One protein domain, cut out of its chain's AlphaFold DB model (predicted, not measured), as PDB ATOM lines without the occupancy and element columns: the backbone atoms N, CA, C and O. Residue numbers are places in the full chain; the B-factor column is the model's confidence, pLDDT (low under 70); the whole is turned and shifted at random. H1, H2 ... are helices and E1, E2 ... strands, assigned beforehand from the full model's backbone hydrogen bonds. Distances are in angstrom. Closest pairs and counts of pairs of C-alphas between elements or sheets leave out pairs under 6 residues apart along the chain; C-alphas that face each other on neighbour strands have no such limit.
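AT A GLANCE: This is residues 35 to 103 of the 120 residues of an uncharacterized protein of [Brevibacterium] frigoritolerans (UniProt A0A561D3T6). A strongly twisted sheet of three strands has two helices over one face and the other face bare. The longer helix, H1, crosses over the edge strand E3, while the short H2 is set about perpendicular to it; the long loop of the E1 and E2 hairpin and the turn of the E2 and E3 hairpin make opposite ends of the longest axis. The printed part has 69 residues, with two named helices and three named strands in the order H1, H2, E1, E2, E3; the sheet's order is E1, E2, E3, antiparallel throughout, and the class is mixed, helices and strands. The whole is only just compact, close to loose, with a radius of gyration of the C-alphas of 12.7 A, and only just elongated, spanning 40 by 26 by 23 A.

HOW THE PARTS SIT: H1, residues 35 to 48, is close to but not clearly touching H2, residues 51 to 56; their closest C-alphas, of Ile 46 and Asp 52, are 5.9 A apart, and their lines are about perpendicular at 86 degrees. In both helices every O i to N i+4 pair is within hydrogen-bond range. E1, residues 65 to 70, E2, residues 82 to 88, and E3, residues 94 to 99, form a meander, each strand the antiparallel neighbour of the one before. E1 and E2 are a hairpin at 148 degrees, with N 68 and O 84 at 2.8 A, within hydrogen-bond range. E2 and E3 are a hairpin at 157 degrees, with N 85 and O 98 at 2.8 A, within hydrogen-bond range. Both helices are on the same face of this sheet. H1 lies over E3 at a height over the sheet of 7.9 A, across the strands at 66 degrees to E3 on the local plane; its closest C-alpha pair with E3 is Leu 42 and Ala 96, 6.9 A. H2, at a height over the sheet of 8.5 A, is over none of the strands, but only just: 2 of its 6 C-alphas fall on E2.

IN THESE COORDINATES: H1 is 19.9 A long from C-alpha 35 at (-10.743, -63.602, -37.056) to C-alpha 48, and H2 is 8.6 A. E1 measures 15.5 A, E2 18.9 A, and E3 14.1 A, ending at C-alpha 99 at (-16.386, -43.979, -39.264).

THE WHOLE: The C-alphas farthest apart, of Asp 76 and Ile 90, are 40.9 A apart. The printed part has no cut. The link from E1 to E2, 11 residues, is long. Mean pLDDT of the printed part is 86.6, and residues 100 to 103 are under 70.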
ATOM      1  N   ALA A  35     -10.904 -64.301 -38.321       87.00
ATOM      2  CA  ALA A  35     -10.743 -63.602 -37.056       87.00
ATOM      3  C   ALA A  35      -9.392 -62.881 -36.999       87.00
ATOM      4  O   ALA A  35      -9.346 -61.711 -36.614       87.00
ATOM      5  N   GLU A  36      -8.315 -63.531 -37.445       87.88
ATOM      6  CA  GLU A  36      -7.005 -62.882 -37.532       87.88
ATOM      7  C   GLU A  36      -6.999 -61.756 -38.575       87.88
ATOM      8  O   GLU A  36      -6.441 -60.688 -38.326       87.88
ATOM      9  N   PHE A  37      -7.690 -61.926 -39.706       87.81
ATOM     10  CA  PHE A  37      -7.832 -60.858 -40.698       87.81
ATOM     11  C   PHE A  37      -8.544 -59.614 -40.136       87.81
ATOM     12  O   PHE A  37      -8.027 -58.501 -40.266       87.81
ATOM     13  N   GLU A  38      -9.708 -59.776 -39.496       85.31
ATOM     14  CA  GLU A  38     -10.431 -58.637 -38.907       85.31
ATOM     15  C   GLU A  38      -9.639 -57.996 -37.760       85.31
ATOM     16  O   GLU A  38      -9.641 -56.771 -37.620       85.31
ATOM     17  N   ARG A  39      -8.889 -58.792 -36.988       87.75
ATOM     18  CA  ARG A  39      -7.974 -58.271 -35.967       87.75
ATOM     19  C   ARG A  39      -6.874 -57.402 -36.580       87.75
ATOM     20  O   ARG A  39      -6.645 -56.297 -36.095       87.75
ATOM     21  N   LEU A  40      -6.199 -57.870 -37.631       88.88
ATOM     22  CA  LEU A  40      -5.142 -57.102 -38.302       88.88
ATOM     23  C   LEU A  40      -5.683 -55.807 -38.913       88.88
ATOM     24  O   LEU A  40      -5.070 -54.754 -38.773       88.88
ATOM     25  N   LYS A  41      -6.861 -55.870 -39.532       89.12
ATOM     26  CA  LYS A  41      -7.553 -54.699 -40.079       89.12
ATOM     27  C   LYS A  41      -7.909 -53.674 -38.998       89.12
ATOM     28  O   LYS A  41      -7.786 -52.473 -39.234       89.12
ATOM     29  N   LEU A  42      -8.340 -54.124 -37.818       89.75
ATOM     30  CA  LEU A  42      -8.591 -53.236 -36.684       89.75
ATOM     31  C   LEU A  42      -7.302 -52.552 -36.214       89.75
ATOM     32  O   LEU A  42      -7.316 -51.344 -35.997       89.75
ATOM     33  N   LEU A  43      -6.196 -53.294 -36.095       90.62
ATOM     34  CA  LEU A  43      -4.898 -52.730 -35.706       90.62
ATOM     35  C   LEU A  43      -4.420 -51.659 -36.698       90.62
ATOM     36  O   LEU A  43      -4.056 -50.568 -36.271       90.62
ATOM     37  N   ASP A  44      -4.515 -51.935 -38.000       88.25
ATOM     38  CA  ASP A  44      -4.190 -50.969 -39.059       88.25
ATOM     39  C   ASP A  44      -5.081 -49.716 -38.978       88.25
ATOM     40  O   ASP A  44      -4.612 -48.590 -39.107       88.25
ATOM     41  N   THR A  45      -6.370 -49.893 -38.668       88.00
ATOM     42  CA  THR A  45      -7.313 -48.775 -38.490       88.00
ATOM     43  C   THR A  45      -6.964 -47.917 -37.269       88.00
ATOM     44  O   THR A  45      -7.053 -46.690 -37.332       88.00
ATOM     45  N   ILE A  46      -6.574 -48.544 -36.156       90.31
ATOM     46  CA  ILE A  46      -6.146 -47.852 -34.933       90.31
ATOM     47  C   ILE A  46      -4.899 -47.006 -35.216       90.31
ATOM     48  O   ILE A  46      -4.893 -45.823 -34.876       90.31
ATOM     49  N   GLU A  47      -3.895 -47.587 -35.876       88.50
ATOM     50  CA  GLU A  47      -2.652 -46.900 -36.247       88.50
ATOM     51  C   GLU A  47      -2.915 -45.755 -37.236       88.50
ATOM     52  O   GLU A  47      -2.472 -44.626 -37.021       88.50
ATOM     53  N   PHE A  48      -3.704 -46.001 -38.287       88.62
ATOM     54  CA  PHE A  48      -4.016 -45.002 -39.312       88.62
ATOM     55  C   PHE A  48      -4.637 -43.725 -38.728       88.62
ATOM     56  O   PHE A  48      -4.319 -42.610 -39.157       88.62
ATOM     57  N   TYR A  49      -5.523 -43.879 -37.742       88.06
ATOM     58  CA  TYR A  49      -6.190 -42.760 -37.080       88.06
ATOM     59  C   TYR A  49      -5.442 -42.230 -35.844       88.06
ATOM     60  O   TYR A  49      -5.925 -41.280 -35.223       88.06
ATOM     61  N   GLY A  50      -4.281 -42.792 -35.491       88.94
ATOM     62  CA  GLY A  50      -3.507 -42.400 -34.307       88.94
ATOM     63  C   GLY A  50      -4.243 -42.655 -32.986       88.94
ATOM     64  O   GLY A  50      -4.069 -41.914 -32.015       88.94
ATOM     65  N   LEU A  51      -5.140 -43.646 -32.963       93.00
ATOM     66  CA  LEU A  51      -5.931 -43.996 -31.779       93.00
ATOM     67  C   LEU A  51      -5.113 -44.795 -30.759       93.00
ATOM     68  O   LEU A  51      -5.488 -44.852 -29.592       93.00
ATOM     69  N   ASP A  52      -4.005 -45.392 -31.192       92.06
ATOM     70  CA  ASP A  52      -2.996 -46.025 -30.343       92.06
ATOM     71  C   ASP A  52      -2.413 -45.030 -29.335       92.06
ATOM     72  O   ASP A  52      -2.408 -45.312 -28.140       92.06
ATOM     73  N   ILE A  53      -2.040 -43.831 -29.791       91.75
ATOM     74  CA  ILE A  53      -1.512 -42.762 -28.931       91.75
ATOM     75  C   ILE A  53      -2.568 -42.342 -27.903       91.75
ATOM     76  O   ILE A  53      -2.290 -42.262 -26.710       91.75
ATOM     77  N   LEU A  54      -3.810 -42.127 -28.349       89.81
ATOM     78  CA  LEU A  54      -4.911 -41.762 -27.452       89.81
ATOM     79  C   LEU A  54      -5.211 -42.864 -26.427       89.81
ATOM     80  O   LEU A  54      -5.558 -42.578 -25.281       89.81
ATOM     81  N   HIS A  55      -5.074 -44.127 -26.825       89.94
ATOM     82  CA  HIS A  55      -5.236 -45.263 -25.930       89.94
ATOM     83  C   HIS A  55      -4.100 -45.344 -24.897       89.94
ATOM     84  O   HIS A  55      -4.374 -45.575 -23.720       89.94
ATOM     85  N   GLU A  56      -2.848 -45.105 -25.300       91.62
ATOM     86  CA  GLU A  56      -1.695 -45.013 -24.388       91.62
ATOM     87  C   GLU A  56      -1.834 -43.869 -23.372       91.62
ATOM     88  O   GLU A  56      -1.389 -43.997 -22.230       91.62
ATOM     89  N   GLU A  57      -2.495 -42.777 -23.757       92.25
ATOM     90  CA  GLU A  57      -2.814 -41.639 -22.886       92.25
ATOM     91  C   GLU A  57      -4.051 -41.866 -21.992       92.25
ATOM     92  O   GLU A  57      -4.468 -40.954 -21.277       92.25
ATOM     93  N   GLU A  58      -4.641 -43.067 -22.012       89.81
ATOM     94  CA  GLU A  58      -5.871 -43.417 -21.287       89.81
ATOM     95  C   GLU A  58      -7.062 -42.494 -21.627       89.81
ATOM     96  O   GLU A  58      -7.946 -42.256 -20.799       89.81
ATOM     97  N   ALA A  59      -7.122 -41.976 -22.860       88.88
ATOM     98  CA  ALA A  59      -8.174 -41.051 -23.290       88.88
ATOM     99  C   ALA A  59      -9.559 -41.713 -23.431       88.88
ATOM    100  O   ALA A  59     -10.572 -41.015 -23.520       88.88
ATOM    101  N   PHE A  60      -9.619 -43.049 -23.458       92.31
ATOM    102  CA  PHE A  60     -10.858 -43.806 -23.599       92.31
ATOM    103  C   PHE A  60     -11.345 -44.363 -22.264       92.31
ATOM    104  O   PHE A  60     -10.635 -45.073 -21.549       92.31
ATOM    105  N   GLU A  61     -12.614 -44.106 -21.961       92.81
ATOM    106  CA  GLU A  61     -13.308 -44.803 -20.886       92.81
ATOM    107  C   GLU A  61     -13.477 -46.292 -21.235       92.81
ATOM    108  O   GLU A  61     -13.541 -46.680 -22.402       92.81
ATOM    109  N   LYS A  62     -13.545 -47.149 -20.211       95.19
ATOM    110  CA  LYS A  62     -13.666 -48.607 -20.373       95.19
ATOM    111  C   LYS A  62     -15.117 -49.013 -20.621       95.19
ATOM    112  O   LYS A  62     -16.023 -48.466 -19.994       95.19
ATOM    113  N   ASN A  63     -15.320 -50.049 -21.433       95.56
ATOM    114  CA  ASN A  63     -16.623 -50.651 -21.726       95.56
ATOM    115  C   ASN A  63     -17.661 -49.637 -22.241       95.56
ATOM    116  O   ASN A  63     -18.819 -49.643 -21.813       95.56
ATOM    117  N   THR A  64     -17.231 -48.738 -23.125       95.19
ATOM    118  CA  THR A  64     -18.094 -47.713 -23.718       95.19
ATOM    119  C   THR A  64     -17.708 -47.435 -25.166       95.19
ATOM    120  O   THR A  64     -16.701 -47.939 -25.664       95.19
ATOM    121  N   THR A  65     -18.516 -46.623 -25.838       94.50
ATOM    122  CA  THR A  65     -18.210 -46.084 -27.161       94.50
ATOM    123  C   THR A  65     -18.022 -44.575 -27.050       94.50
ATOM    124  O   THR A  65     -18.922 -43.861 -26.608       94.50
ATOM    125  N   SER A  66     -16.859 -44.090 -27.472       92.44
ATOM    126  CA  SER A  66     -16.483 -42.678 -27.460       92.44
ATOM    127  C   SER A  66     -16.440 -42.114 -28.878       92.44
ATOM    128  O   SER A  66     -16.054 -42.802 -29.822       92.44
ATOM    129  N   GLU A  67     -16.826 -40.849 -29.029       91.75
ATOM    130  CA  GLU A  67     -16.687 -40.118 -30.288       91.75
ATOM    131  C   GLU A  67     -15.310 -39.440 -30.343       91.75
ATOM    132  O   GLU A  67     -14.944 -38.696 -29.433       91.75
ATOM    133  N   VAL A  68     -14.566 -39.673 -31.423       89.94
ATOM    134  CA  VAL A  68     -13.282 -39.029 -31.721       89.94
ATOM    135  C   VAL A  68     -13.387 -38.323 -33.064       89.94
ATOM    136  O   VAL A  68     -13.915 -38.875 -34.028       89.94
ATOM    137  N   ILE A  69     -12.872 -37.098 -33.146       87.12
ATOM    138  CA  ILE A  69     -12.792 -36.351 -34.401       87.12
ATOM    139  C   ILE A  69     -11.349 -36.407 -34.899       87.12
ATOM    140  O   ILE A  69     -10.454 -35.813 -34.299       87.12
ATOM    141  N   TYR A  70     -11.135 -37.118 -36.001       84.75
ATOM    142  CA  TYR A  70      -9.857 -37.187 -36.696       84.75
ATOM    143  C   TYR A  70      -9.792 -36.119 -37.789       84.75
ATOM    144  O   TYR A  70     -10.626 -36.102 -38.691       84.75
ATOM    145  N   ASN A  71      -8.782 -35.253 -37.717       83.81
ATOM    146  CA  ASN A  71      -8.592 -34.121 -38.624       83.81
ATOM    147  C   ASN A  71      -7.221 -34.224 -39.318       83.81
ATOM    148  O   ASN A  71      -6.257 -33.614 -38.845       83.81
ATOM    149  N   PRO A  72      -7.087 -34.975 -40.428       78.69
ATOM    150  CA  PRO A  72      -5.861 -34.994 -41.201       78.69
ATOM    151  C   PRO A  72      -5.694 -33.658 -41.927       78.69
ATOM    152  O   PRO A  72      -6.659 -33.084 -42.440       78.69
ATOM    153  N   MET A  73      -4.453 -33.187 -42.018       77.31
ATOM    154  CA  MET A  73      -4.088 -32.049 -42.857       77.31
ATOM    155  C   MET A  73      -3.303 -32.551 -44.066       77.31
ATOM    156  O   MET A  73      -2.227 -33.129 -43.920       77.31
ATOM    157  N   TYR A  74      -3.856 -32.348 -45.259       76.31
ATOM    158  CA  TYR A  74      -3.229 -32.745 -46.519       76.31
ATOM    159  C   TYR A  74      -2.165 -31.726 -46.954       76.31
ATOM    160  O   TYR A  74      -2.183 -30.569 -46.533       76.31
ATOM    161  N   GLU A  75      -1.260 -32.135 -47.850       79.06
ATOM    162  CA  GLU A  75      -0.166 -31.282 -48.353       79.06
ATOM    163  C   GLU A  75      -0.649 -29.970 -48.995       79.06
ATOM    164  O   GLU A  75       0.070 -28.972 -48.990       79.06
ATOM    165  N   ASP A  76      -1.873 -29.948 -49.533       80.31
ATOM    166  CA  ASP A  76      -2.480 -28.752 -50.124       80.31
ATOM    167  C   ASP A  76      -3.214 -27.853 -49.110       80.31
ATOM    168  O   ASP A  76      -3.842 -26.867 -49.501       80.31
ATOM    169  N   GLY A  77      -3.104 -28.166 -47.815       74.81
ATOM    170  CA  GLY A  77      -3.712 -27.423 -46.711       74.81
ATOM    171  C   GLY A  77      -5.189 -27.740 -46.477       74.81
ATOM    172  O   GLY A  77      -5.815 -27.113 -45.625       74.81
ATOM    173  N   THR A  78      -5.764 -28.692 -47.217       75.19
ATOM    174  CA  THR A  78      -7.129 -29.166 -46.963       75.19
ATOM    175  C   THR A  78      -7.173 -29.946 -45.648       75.19
ATOM    176  O   THR A  78      -6.273 -30.737 -45.368       75.19
ATOM    177  N   THR A  79      -8.236 -29.767 -44.864       74.94
ATOM    178  CA  THR A  79      -8.549 -30.597 -43.691       74.94
ATOM    179  C   THR A  79      -9.884 -31.306 -43.892       74.94
ATOM    180  O   THR A  79     -10.763 -30.794 -44.593       74.94
ATOM    181  N   LEU A  80     -10.035 -32.498 -43.313       75.38
ATOM    182  CA  LEU A  80     -11.280 -33.267 -43.370       75.38
ATOM    183  C   LEU A  80     -11.653 -33.790 -41.987       75.38
ATOM    184  O   LEU A  80     -10.994 -34.689 -41.487       75.38
ATOM    185  N   ASP A  81     -12.754 -33.316 -41.426       82.00
ATOM    186  CA  ASP A  81     -13.205 -33.817 -40.134       82.00
ATOM    187  C   ASP A  81     -13.875 -35.186 -40.306       82.00
ATOM    188  O   ASP A  81     -14.954 -35.309 -40.891       82.00
ATOM    189  N   VAL A  82     -13.214 -36.231 -39.811       83.56
ATOM    190  CA  VAL A  82     -13.714 -37.606 -39.812       83.56
ATOM    191  C   VAL A  82     -14.186 -37.948 -38.407       83.56
ATOM    192  O   VAL A  82     -13.392 -38.034 -37.473       83.56
ATOM    193  N   LYS A  83     -15.493 -38.165 -38.258       89.38
ATOM    194  CA  LYS A  83     -16.071 -38.656 -37.008       89.38
ATOM    195  C   LYS A  83     -15.865 -40.165 -36.896       89.38
ATOM    196  O   LYS A  83     -16.313 -40.916 -37.766       89.38
ATOM    197  N   LEU A  84     -15.229 -40.583 -35.809       91.06
ATOM    198  CA  LEU A  84     -14.962 -41.969 -35.451       91.06
ATOM    199  C   LEU A  84     -15.719 -42.320 -34.169       91.06
ATOM    200  O   LEU A  84     -15.676 -41.577 -33.192       91.06
ATOM    201  N   MET A  85     -16.375 -43.470 -34.165       94.38
ATOM    202  CA  MET A  85     -16.937 -44.103 -32.981       94.38
ATOM    203  C   MET A  85     -15.986 -45.220 -32.558       94.38
ATOM    204  O   MET A  85     -15.838 -46.217 -33.267       94.38
ATOM    205  N   VAL A  86     -15.320 -45.042 -31.423       94.69
ATOM    206  CA  VAL A  86     -14.318 -45.971 -30.889       94.69
ATOM    207  C   VAL A  86     -14.936 -46.716 -29.719       94.69
ATOM    208  O   VAL A  86     -15.329 -46.092 -28.738       94.69
ATOM    209  N   SER A  87     -15.050 -48.038 -29.819       95.94
ATOM    210  CA  SER A  87     -15.594 -48.876 -28.742       95.94
ATOM    211  C   SER A  87     -14.481 -49.595 -28.001       95.94
ATOM    212  O   SER A  87     -13.580 -50.142 -28.637       95.94
ATOM    213  N   THR A  88     -14.571 -49.627 -26.674       96.56
ATOM    214  CA  THR A  88     -13.611 -50.299 -25.798       96.56
ATOM    215  C   THR A  88     -14.239 -51.441 -25.007       96.56
ATOM    216  O   THR A  88     -15.434 -51.436 -24.703       96.56
ATOM    217  N   ASP A  89     -13.418 -52.421 -24.632       95.25
ATOM    218  CA  ASP A  89     -13.807 -53.487 -23.710       95.25
ATOM    219  C   ASP A  89     -13.665 -53.079 -22.229       95.25
ATOM    220  O   ASP A  89     -13.270 -51.966 -21.876       95.25
ATOM    221  N   ILE A  90     -13.970 -54.017 -21.326       95.38
ATOM    222  CA  ILE A  90     -13.853 -53.844 -19.868       95.38
ATOM    223  C   ILE A  90     -12.426 -53.562 -19.375       95.38
ATOM    224  O   ILE A  90     -12.250 -53.091 -18.249       95.38
ATOM    225  N   THR A  91     -11.411 -53.868 -20.180       93.88
ATOM    226  CA  THR A  91     -10.006 -53.599 -19.861       93.88
ATOM    227  C   THR A  91      -9.529 -52.261 -20.423       93.88
ATOM    228  O   THR A  91      -8.559 -51.714 -19.899       93.88
ATOM    229  N   GLY A  92     -10.272 -51.686 -21.372       89.88
ATOM    230  CA  GLY A  92      -9.969 -50.428 -22.051       89.88
ATOM    231  C   GLY A  92      -9.442 -50.613 -23.472       89.88
ATOM    232  O   GLY A  92      -9.285 -49.616 -24.166       89.88
ATOM    233  N   ASN A  93      -9.239 -51.853 -23.933       93.88
ATOM    234  CA  ASN A  93      -8.740 -52.100 -25.283       93.88
ATOM    235  C   ASN A  93      -9.789 -51.704 -26.315       93.88
ATOM    236  O   ASN A  93     -10.969 -52.027 -26.157       93.88
ATOM    237  N   ILE A  94      -9.347 -51.080 -27.403       94.62
ATOM    238  CA  ILE A  94     -10.203 -50.773 -28.547       94.62
ATOM    239  C   ILE A  94     -10.611 -52.080 -29.236       94.62
ATOM    240  O   ILE A  94      -9.763 -52.862 -29.665       94.62
ATOM    241  N   THR A  95     -11.915 -52.304 -29.374       95.25
ATOM    242  CA  THR A  95     -12.488 -53.494 -30.024       95.25
ATOM    243  C   THR A  95     -13.160 -53.191 -31.356       95.25
ATOM    244  O   THR A  95     -13.392 -54.109 -32.139       95.25
ATOM    245  N   ALA A  96     -13.511 -51.931 -31.612       93.62
ATOM    246  CA  ALA A  96     -14.097 -51.506 -32.876       93.62
ATOM    247  C   ALA A  96     -13.855 -50.016 -33.120       93.62
ATOM    248  O   ALA A  96     -13.864 -49.215 -32.182       93.62
ATOM    249  N   VAL A  97     -13.694 -49.661 -34.392       92.12
ATOM    250  CA  VAL A  97     -13.624 -48.280 -34.868       92.12
ATOM    251  C   VAL A  97     -14.551 -48.169 -36.072       92.12
ATOM    252  O   VAL A  97     -14.329 -48.816 -37.095       92.12
ATOM    253  N   GLU A  98     -15.595 -47.358 -35.954       90.00
ATOM    254  CA  GLU A  98     -16.539 -47.091 -37.040       90.00
ATOM    255  C   GLU A  98     -16.424 -45.627 -37.459       90.00
ATOM    256  O   GLU A  98     -16.453 -44.738 -36.614       90.00
ATOM    257  N   SER A  99     -16.302 -45.351 -38.757       83.56
ATOM    258  CA  SER A  99     -16.386 -43.979 -39.264       83.56
ATOM    259  C   SER A  99     -17.804 -43.693 -39.749       83.56
ATOM    260  O   SER A  99     -18.371 -44.478 -40.511       83.56
ATOM    261  N   ASP A 100     -18.374 -42.545 -39.375       66.19
ATOM    262  CA  ASP A 100     -19.652 -42.061 -39.929       66.19
ATOM    263  C   ASP A 100     -19.446 -41.477 -41.345       66.19
ATOM    264  O   ASP A 100     -19.834 -40.359 -41.683       66.19
ATOM    265  N   ALA A 101     -18.759 -42.230 -42.207       53.81
ATOM    266  CA  ALA A 101     -18.431 -41.845 -43.573       53.81
ATOM    267  C   ALA A 101     -19.601 -42.098 -44.547       53.81
ATOM    268  O   ALA A 101     -19.391 -42.469 -45.703       53.81
ATOM    269  N   SER A 102     -20.847 -41.855 -44.120       44.94
ATOM    270  CA  SER A 102     -22.032 -41.944 -44.988       44.94
ATOM    271  C   SER A 102     -22.064 -40.883 -46.109       44.94
ATOM    272  O   SER A 102     -22.867 -40.984 -47.036       44.94
ATOM    273  N   LEU A 103     -21.157 -39.896 -46.100       44.41
ATOM    274  CA  LEU A 103     -21.059 -38.833 -47.108       44.41
ATOM    275  C   LEU A 103     -19.598 -38.492 -47.465       44.41
ATOM    276  O   LEU A 103     -19.226 -37.317 -47.496       44.41
TER     277      LEU A 103